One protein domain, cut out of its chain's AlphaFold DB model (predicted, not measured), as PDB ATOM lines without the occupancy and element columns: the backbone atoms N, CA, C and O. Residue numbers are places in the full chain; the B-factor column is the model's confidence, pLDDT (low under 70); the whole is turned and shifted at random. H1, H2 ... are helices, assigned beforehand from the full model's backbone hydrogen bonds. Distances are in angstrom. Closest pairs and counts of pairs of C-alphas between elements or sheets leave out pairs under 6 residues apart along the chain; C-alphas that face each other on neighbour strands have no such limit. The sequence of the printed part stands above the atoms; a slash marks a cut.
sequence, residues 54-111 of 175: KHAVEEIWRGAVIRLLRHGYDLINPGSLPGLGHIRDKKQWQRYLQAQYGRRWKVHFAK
ATOM      1  N   LYS A  54     204.777 199.350 200.355       89.06
ATOM      2  CA  LYS A  54     204.364 199.837 199.029       89.06
ATOM      3  C   LYS A  54     205.185 201.044 198.564       89.06
ATOM      4  O   LYS A  54     205.757 200.991 197.484       89.06
ATOM      5  N   HIS A  55     205.291 202.084 199.391       90.62
ATOM      6  CA  HIS A  55     206.024 203.304 199.037       90.62
ATOM      7  C   HIS A  55     207.514 203.057 198.779       90.62
ATOM      8  O   HIS A  55     208.051 203.556 197.796       90.62
ATOM      9  N   ALA A  56     208.155 202.205 199.584       90.69
ATOM     10  CA  ALA A  56     209.546 201.824 199.352       90.69
ATOM     11  C   ALA A  56     209.715 201.079 198.016       90.69
ATOM     12  O   ALA A  56     210.690 201.287 197.299       90.69
ATOM     13  N   VAL A  57     208.756 200.224 197.642       90.00
ATOM     14  CA  VAL A  57     208.793 199.543 196.340       90.00
ATOM     15  C   VAL A  57     208.526 200.499 195.183       90.00
ATOM     16  O   VAL A  57     209.205 200.379 194.171       90.00
ATOM     17  N   GLU A  58     207.597 201.448 195.318       92.00
ATOM     18  CA  GLU A  58     207.362 202.500 194.315       92.00
ATOM     19  C   GLU A  58     208.644 203.302 194.044       92.00
ATOM     20  O   GLU A  58     209.008 203.513 192.887       92.00
ATOM     21  N   GLU A  59     209.374 203.674 195.095       91.19
ATOM     22  CA  GLU A  59     210.639 204.400 194.983       91.19
ATOM     23  C   GLU A  59     211.746 203.560 194.334       91.19
ATOM     24  O   GLU A  59     212.387 204.007 193.379       91.19
ATOM     25  N   ILE A  60     211.930 202.313 194.789       90.19
ATOM     26  CA  ILE A  60     212.905 201.378 194.207       90.19
ATOM     27  C   ILE A  60     212.594 201.124 192.729       90.19
ATOM     28  O   ILE A  60     213.507 201.102 191.905       90.19
ATOM     29  N   TRP A  61     211.317 200.923 192.394       89.88
ATOM     30  CA  TRP A  61     210.856 200.703 191.026       89.88
ATOM     31  C   TRP A  61     211.162 201.909 190.143       89.88
ATOM     32  O   TRP A  61     211.822 201.769 189.115       89.88
ATOM     33  N   ARG A  62     210.762 203.104 190.584       94.00
ATOM     34  CA  ARG A  62     211.018 204.359 189.876       94.00
ATOM     35  C   ARG A  62     212.513 204.574 189.641       94.00
ATOM     36  O   ARG A  62     212.924 204.845 188.517       94.00
ATOM     37  N   GLY A  63     213.343 204.390 190.669       93.44
ATOM     38  CA  GLY A  63     214.797 204.506 190.545       93.44
ATOM     39  C   GLY A  63     215.410 203.469 189.600       93.44
ATOM     40  O   GLY A  63     216.313 203.797 188.833       93.44
ATOM     41  N   ALA A  64     214.913 202.229 189.614       91.50
ATOM     42  CA  ALA A  64     215.377 201.180 188.708       91.50
ATOM     43  C   ALA A  64     215.042 201.491 187.242       91.50
ATOM     44  O   ALA A  64     215.934 201.406 186.399       91.50
ATOM     45  N   VAL A  65     213.804 201.905 186.951       92.19
ATOM     46  CA  VAL A  65     213.374 202.263 185.589       92.19
ATOM     47  C   VAL A  65     214.135 203.485 185.082       92.19
ATOM     48  O   VAL A  65     214.682 203.444 183.985       92.19
ATOM     49  N   ILE A  66     214.248 204.549 185.883       95.44
ATOM     50  CA  ILE A  66     214.988 205.752 185.479       95.44
ATOM     51  C   ILE A  66     216.464 205.439 185.216       95.44
ATOM     52  O   ILE A  66     217.018 205.922 184.232       95.44
ATOM     53  N   ARG A  67     217.104 204.599 186.039       95.31
ATOM     54  CA  ARG A  67     218.493 204.173 185.799       95.31
ATOM     55  C   ARG A  67     218.628 203.385 184.497       95.31
ATOM     56  O   ARG A  67     219.534 203.671 183.724       95.31
ATOM     57  N   LEU A  68     217.718 202.442 184.247       94.31
ATOM     58  CA  LEU A  68     217.697 201.661 183.011       94.31
ATOM     59  C   LEU A  68     217.569 202.574 181.783       94.31
ATOM     60  O   LEU A  68     218.376 202.482 180.865       94.31
ATOM     61  N   LEU A  69     216.616 203.508 181.808       94.81
ATOM     62  CA  LEU A  69     216.397 204.469 180.727       94.81
ATOM     63  C   LEU A  69     217.599 205.401 180.518       94.81
ATOM     64  O   LEU A  69     217.938 205.713 179.379       94.81
ATOM     65  N   ARG A  70     218.282 205.825 181.591       95.19
ATOM     66  CA  ARG A  70     219.519 206.626 181.493       95.19
ATOM     67  C   ARG A  70     220.643 205.865 180.793       95.19
ATOM     68  O   ARG A  70     221.361 206.461 179.997       95.19
ATOM     69  N   HIS A  71     220.807 204.584 181.117       95.12
ATOM     70  CA  HIS A  71     221.856 203.743 180.539       95.12
ATOM     71  C   HIS A  71     221.543 203.367 179.087       95.12
ATOM     72  O   HIS A  71     222.455 203.268 178.281       95.12
ATOM     73  N   GLY A  72     220.264 203.212 178.743       94.00
ATOM     74  CA  GLY A  72     219.820 202.840 177.401       94.00
ATOM     75  C   GLY A  72     219.705 203.991 176.401       94.00
ATOM     76  O   GLY A  72     219.039 203.797 175.394       94.00
ATOM     77  N   TYR A  73     220.277 205.175 176.656       94.44
ATOM     78  CA  TYR A  73     220.106 206.349 175.782       94.44
ATOM     79  C   TYR A  73     220.429 206.043 174.311       94.44
ATOM     80  O   TYR A  73     219.586 206.290 173.450       94.44
ATOM     81  N   ASP A  74     221.599 205.456 174.047       92.94
ATOM     82  CA  ASP A  74     222.079 205.201 172.684       92.94
ATOM     83  C   ASP A  74     221.207 204.170 171.949       92.94
ATOM     84  O   ASP A  74     220.926 204.322 170.766       92.94
ATOM     85  N   LEU A  75     220.700 203.162 172.670       93.38
ATOM     86  CA  LEU A  75     219.800 202.144 172.120       93.38
ATOM     87  C   LEU A  75     218.384 202.684 171.871       93.38
ATOM     88  O   LEU A  75     217.734 202.308 170.902       93.38
ATOM     89  N   ILE A  76     217.879 203.522 172.778       91.88
ATOM     90  CA  ILE A  76     216.515 204.057 172.712       91.88
ATOM     91  C   ILE A  76     216.412 205.139 171.637       91.88
ATOM     92  O   ILE A  76     215.352 205.277 171.031       91.88
ATOM     93  N   ASN A  77     217.480 205.921 171.446       92.56
ATOM     94  CA  ASN A  77     217.505 207.106 170.595       92.56
ATOM     95  C   ASN A  77     216.250 207.982 170.815       92.56
ATOM     96  O   ASN A  77     215.367 208.037 169.955       92.56
ATOM     97  N   PRO A  78     216.110 208.643 171.981       92.00
ATOM     98  CA  PRO A  78     214.854 209.279 172.384       92.00
ATOM     99  C   PRO A  78     214.353 210.344 171.402       92.00
ATOM    100  O   PRO A  78     213.144 210.518 171.290       92.00
ATOM    101  N   GLY A  79     215.242 211.001 170.651       92.00
ATOM    102  CA  GLY A  79     214.862 211.952 169.602       92.00
ATOM    103  C   GLY A  79     214.088 211.322 168.434       92.00
ATOM    104  O   GLY A  79     213.358 212.024 167.743       92.00
ATOM    105  N   SER A  80     214.192 210.004 168.241       91.06
ATOM    106  CA  SER A  80     213.412 209.254 167.245       91.06
ATOM    107  C   SER A  80     212.016 208.848 167.731       91.06
ATOM    108  O   SER A  80     211.189 208.400 166.936       91.06
ATOM    109  N   LEU A  81     211.727 208.996 169.029       88.31
ATOM    110  CA  LEU A  81     210.441 208.602 169.590       88.31
ATOM    111  C   LEU A  81     209.361 209.667 169.315       88.31
ATOM    112  O   LEU A  81     209.625 210.870 169.444       88.31
ATOM    113  N   PRO A  82     208.112 209.256 169.016       87.31
ATOM    114  CA  PRO A  82     207.002 210.182 168.811       87.31
ATOM    115  C   PRO A  82     206.829 211.154 169.986       87.31
ATOM    116  O   PRO A  82     206.753 210.746 171.145       87.31
ATOM    117  N   GLY A  83     206.771 212.456 169.690       89.38
ATOM    118  CA  GLY A  83     206.615 213.518 170.693       89.38
ATOM    119  C   GLY A  83     207.884 213.874 171.482       89.38
ATOM    120  O   GLY A  83     207.850 214.799 172.294       89.38
ATOM    121  N   LEU A  84     209.012 213.195 171.239       92.88
ATOM    122  CA  LEU A  84     210.282 213.413 171.942       92.88
ATOM    123  C   LEU A  84     211.409 213.953 171.046       92.88
ATOM    124  O   LEU A  84     212.541 214.066 171.507       92.88
ATOM    125  N   GLY A  85     211.106 214.399 169.821       92.31
ATOM    126  CA  GLY A  85     212.097 214.958 168.882       92.31
ATOM    127  C   GLY A  85     212.858 216.200 169.373       92.31
ATOM    128  O   GLY A  85     213.878 216.579 168.801       92.31
ATOM    129  N   HIS A  86     212.404 216.830 170.460       93.31
ATOM    130  CA  HIS A  86     213.145 217.900 171.124       93.31
ATOM    131  C   HIS A  86     214.346 217.380 171.932       93.31
ATOM    132  O   HIS A  86     215.265 218.149 172.174       93.31
ATOM    133  N   ILE A  87     214.387 216.100 172.323       95.44
ATOM    134  CA  ILE A  87     215.497 215.498 173.075       95.44
ATOM    135  C   ILE A  87     216.587 215.068 172.089       95.44
ATOM    136  O   ILE A  87     216.538 213.979 171.524       95.44
ATOM    137  N   ARG A  88     217.576 215.943 171.891       92.88
ATOM    138  CA  ARG A  88     218.645 215.757 170.889       92.88
ATOM    139  C   ARG A  88     219.949 215.196 171.449       92.88
ATOM    140  O   ARG A  88     220.809 214.765 170.692       92.88
ATOM    141  N   ASP A  89     220.107 215.228 172.768       95.50
ATOM    142  CA  ASP A  89     221.331 214.804 173.435       95.50
ATOM    143  C   ASP A  89     221.052 214.131 174.790       95.50
ATOM    144  O   ASP A  89     219.956 214.194 175.370       95.50
ATOM    145  N   LYS A  90     222.096 213.496 175.331       95.94
ATOM    146  CA  LYS A  90     222.054 212.773 176.605       95.94
ATOM    147  C   LYS A  90     221.748 213.685 177.798       95.94
ATOM    148  O   LYS A  90     221.123 213.232 178.759       95.94
ATOM    149  N   LYS A  91     222.137 214.965 177.760       96.62
ATOM    150  CA  LYS A  91     221.879 215.941 178.835       96.62
ATOM    151  C   LYS A  91     220.392 216.292 178.891       96.62
ATOM    152  O   LYS A  91     219.800 216.305 179.973       96.62
ATOM    153  N   GLN A  92     219.761 216.515 177.743       96.44
ATOM    154  CA  GLN A  92     218.323 216.740 177.625       96.44
ATOM    155  C   GLN A  92     217.530 215.505 178.065       96.44
ATOM    156  O   GLN A  92     216.567 215.637 178.823       96.44
ATOM    157  N   TRP A  93     217.989 214.302 177.705       96.31
ATOM    158  CA  TRP A  93     217.387 213.054 178.182       96.31
ATOM    159  C   TRP A  93     217.455 212.909 179.704       96.31
ATOM    160  O   TRP A  93     216.459 212.596 180.357       96.31
ATOM    161  N   GLN A  94     218.612 213.196 180.303       96.00
ATOM    162  CA  GLN A  94     218.778 213.160 181.756       96.00
ATOM    163  C   GLN A  94     217.859 214.159 182.468       96.00
ATOM    164  O   GLN A  94     217.246 213.792 183.472       96.00
ATOM    165  N   ARG A  95     217.720 215.384 181.937       96.44
ATOM    166  CA  ARG A  95     216.784 216.398 182.456       96.44
ATOM    167  C   ARG A  95     215.336 215.924 182.368       96.44
ATOM    168  O   ARG A  95     214.615 216.001 183.361       96.44
ATOM    169  N   TYR A  96     214.932 215.380 181.219       95.75
ATOM    170  CA  TYR A  96     213.600 214.806 181.033       95.75
ATOM    171  C   TYR A  96     213.320 213.707 182.067       95.75
ATOM    172  O   TYR A  96     212.320 213.762 182.784       95.75
ATOM    173  N   LEU A  97     214.235 212.745 182.213       96.31
ATOM    174  CA  LEU A  97     214.096 211.649 183.173       96.31
ATOM    175  C   LEU A  97     214.113 212.125 184.629       96.31
ATOM    176  O   LEU A  97     213.416 211.548 185.462       96.31
ATOM    177  N   GLN A  98     214.871 213.175 184.951       96.44
ATOM    178  CA  GLN A  98     214.853 213.782 186.281       96.44
ATOM    179  C   GLN A  98     213.481 214.392 186.594       96.44
ATOM    180  O   GLN A  98     212.945 214.163 187.679       96.44
ATOM    181  N   ALA A  99     212.867 215.084 185.631       95.50
ATOM    182  CA  ALA A  99     211.504 215.586 185.776       95.50
ATOM    183  C   ALA A  99     210.494 214.438 185.962       95.50
ATOM    184  O   ALA A  99     209.617 214.518 186.822       95.50
ATOM    185  N   GLN A 100     210.645 213.326 185.225       94.25
ATOM    186  CA  GLN A 100     209.793 212.145 185.415       94.25
ATOM    187  C   GLN A 100     210.012 211.466 186.775       94.25
ATOM    188  O   GLN A 100     209.052 210.971 187.368       94.25
ATOM    189  N   TYR A 101     211.240 211.463 187.301       94.19
ATOM    190  CA  TYR A 101     211.552 210.929 188.629       94.19
ATOM    191  C   TYR A 101     210.861 211.722 189.752       94.19
ATOM    192  O   TYR A 101     210.406 211.130 190.730       94.19
ATOM    193  N   GLY A 102     210.724 213.044 189.596       92.56
ATOM    194  CA  GLY A 102     210.022 213.903 190.558       92.56
ATOM    195  C   GLY A 102     208.514 213.635 190.660       92.56
ATOM    196  O   GLY A 102     207.886 213.986 191.655       92.56
ATOM    197  N   ARG A 103     207.916 212.964 189.668       92.50
ATOM    198  CA  ARG A 103     206.489 212.616 189.678       92.50
ATOM    199  C   ARG A 103     206.210 211.424 190.598       92.50
ATOM    200  O   ARG A 103     207.081 210.595 190.881       92.50
ATOM    201  N   ARG A 104     204.956 211.294 191.042       87.19
ATOM    202  CA  ARG A 104     204.487 210.122 191.797       87.19
ATOM    203  C   ARG A 104     204.242 208.946 190.852       87.19
ATOM    204  O   ARG A 104     203.422 209.037 189.947       87.19
ATOM    205  N   TRP A 105     204.908 207.821 191.108       90.25
ATOM    206  CA  TRP A 105     204.737 206.584 190.344       90.25
ATOM    207  C   TRP A 105     203.922 205.597 191.173       90.25
ATOM    208  O   TRP A 105     204.391 205.102 192.194       90.25
ATOM    209  N   LYS A 106     202.683 205.326 190.754       88.62
ATOM    210  CA  LYS A 106     201.799 204.390 191.456       88.62
ATOM    211  C   LYS A 106     202.094 202.966 191.001       88.62
ATOM    212  O   LYS A 106     201.850 202.628 189.846       88.62
ATOM    213  N   VAL A 107     202.531 202.111 191.922       86.19
ATOM    214  CA  VAL A 107     202.618 200.665 191.684       86.19
ATOM    215  C   VAL A 107     201.382 200.011 192.286       86.19
ATOM    216  O   VAL A 107     201.052 200.193 193.462       86.19
ATOM    217  N   HIS A 108     200.652 199.254 191.470       85.62
ATOM    218  CA  HIS A 108     199.493 198.517 191.950       85.62
ATOM    219  C   HIS A 108     199.942 197.298 192.769       85.62
ATOM    220  O   HIS A 108     200.498 196.343 192.233       85.62
ATOM    221  N   PHE A 109     199.661 197.324 194.071       83.81
ATOM    222  CA  PHE A 109     199.865 196.193 194.973       83.81
ATOM    223  C   PHE A 109     198.553 195.424 195.099       83.81
ATOM    224  O   PHE A 109     197.608 195.902 195.728       83.81
ATOM    225  N   ALA A 110     198.490 194.239 194.494       77.25
ATOM    226  CA  ALA A 110     197.341 193.359 194.654       77.25
ATOM    227  C   ALA A 110     197.254 192.833 196.100       77.25
ATOM    228  O   ALA A 110     198.271 192.676 196.784       77.25
ATOM    229  N   LYS A 111     196.035 192.537 196.573       73.12
ATOM    230  CA  LYS A 111     195.822 191.926 197.895       73.12
ATOM    231  C   LYS A 111     196.531 190.564 197.976       73.12
ATOM    232  O   LYS A 111     196.626 189.845 196.981       73.12
TER     233      LYS A 111
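This is residues 54 to 111 of the 175 residues of the protein "Putative transposase" of Enterobacter sp. DC4 (UniProt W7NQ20). Two helices, H1 and the shorter H3, lie side by side and run opposite ways; short H2 and the long loop 77 to 89 join them at one end, and a tail, residues 103 to 111, runs on from H3. The 58 printed residues hold three named helices, H1, H2, H3 in order, and no named strand: all helix. The whole is loose, radius of gyration of the C-alphas 13.1 A, spanning 41 by 19 by 19 A.

Find C-alpha 54 at (204.364, 199.837, 199.029); from there H1 runs 25.8 A to residue 71. H2 is residues 73 to 76. H3, residues 90 to 102, runs 18.5 A to C-alpha 102 at (210.022, 213.903, 190.558).

H1, with residues 62 to 70 alone, touches H3 at a shallow tilt of 7 degrees; their closest C-alphas, Ile 66 and Leu 97, are 6.4 A apart. H1 and H2 meet only through their tight link. H2 and H3 are close but not clearly touching; their closest C-alphas, Tyr 73 and Lys 90, are 6.8 A apart. Every O i to N i+4 pair in H1 and H3 is within hydrogen-bond range; H2 is too short for one.

The C-alphas farthest apart, Arg 88 and Lys 111, are 42.6 A apart. The printed part has no cut; the link H2 to H3 is long. No printed residue is under pLDDT 70.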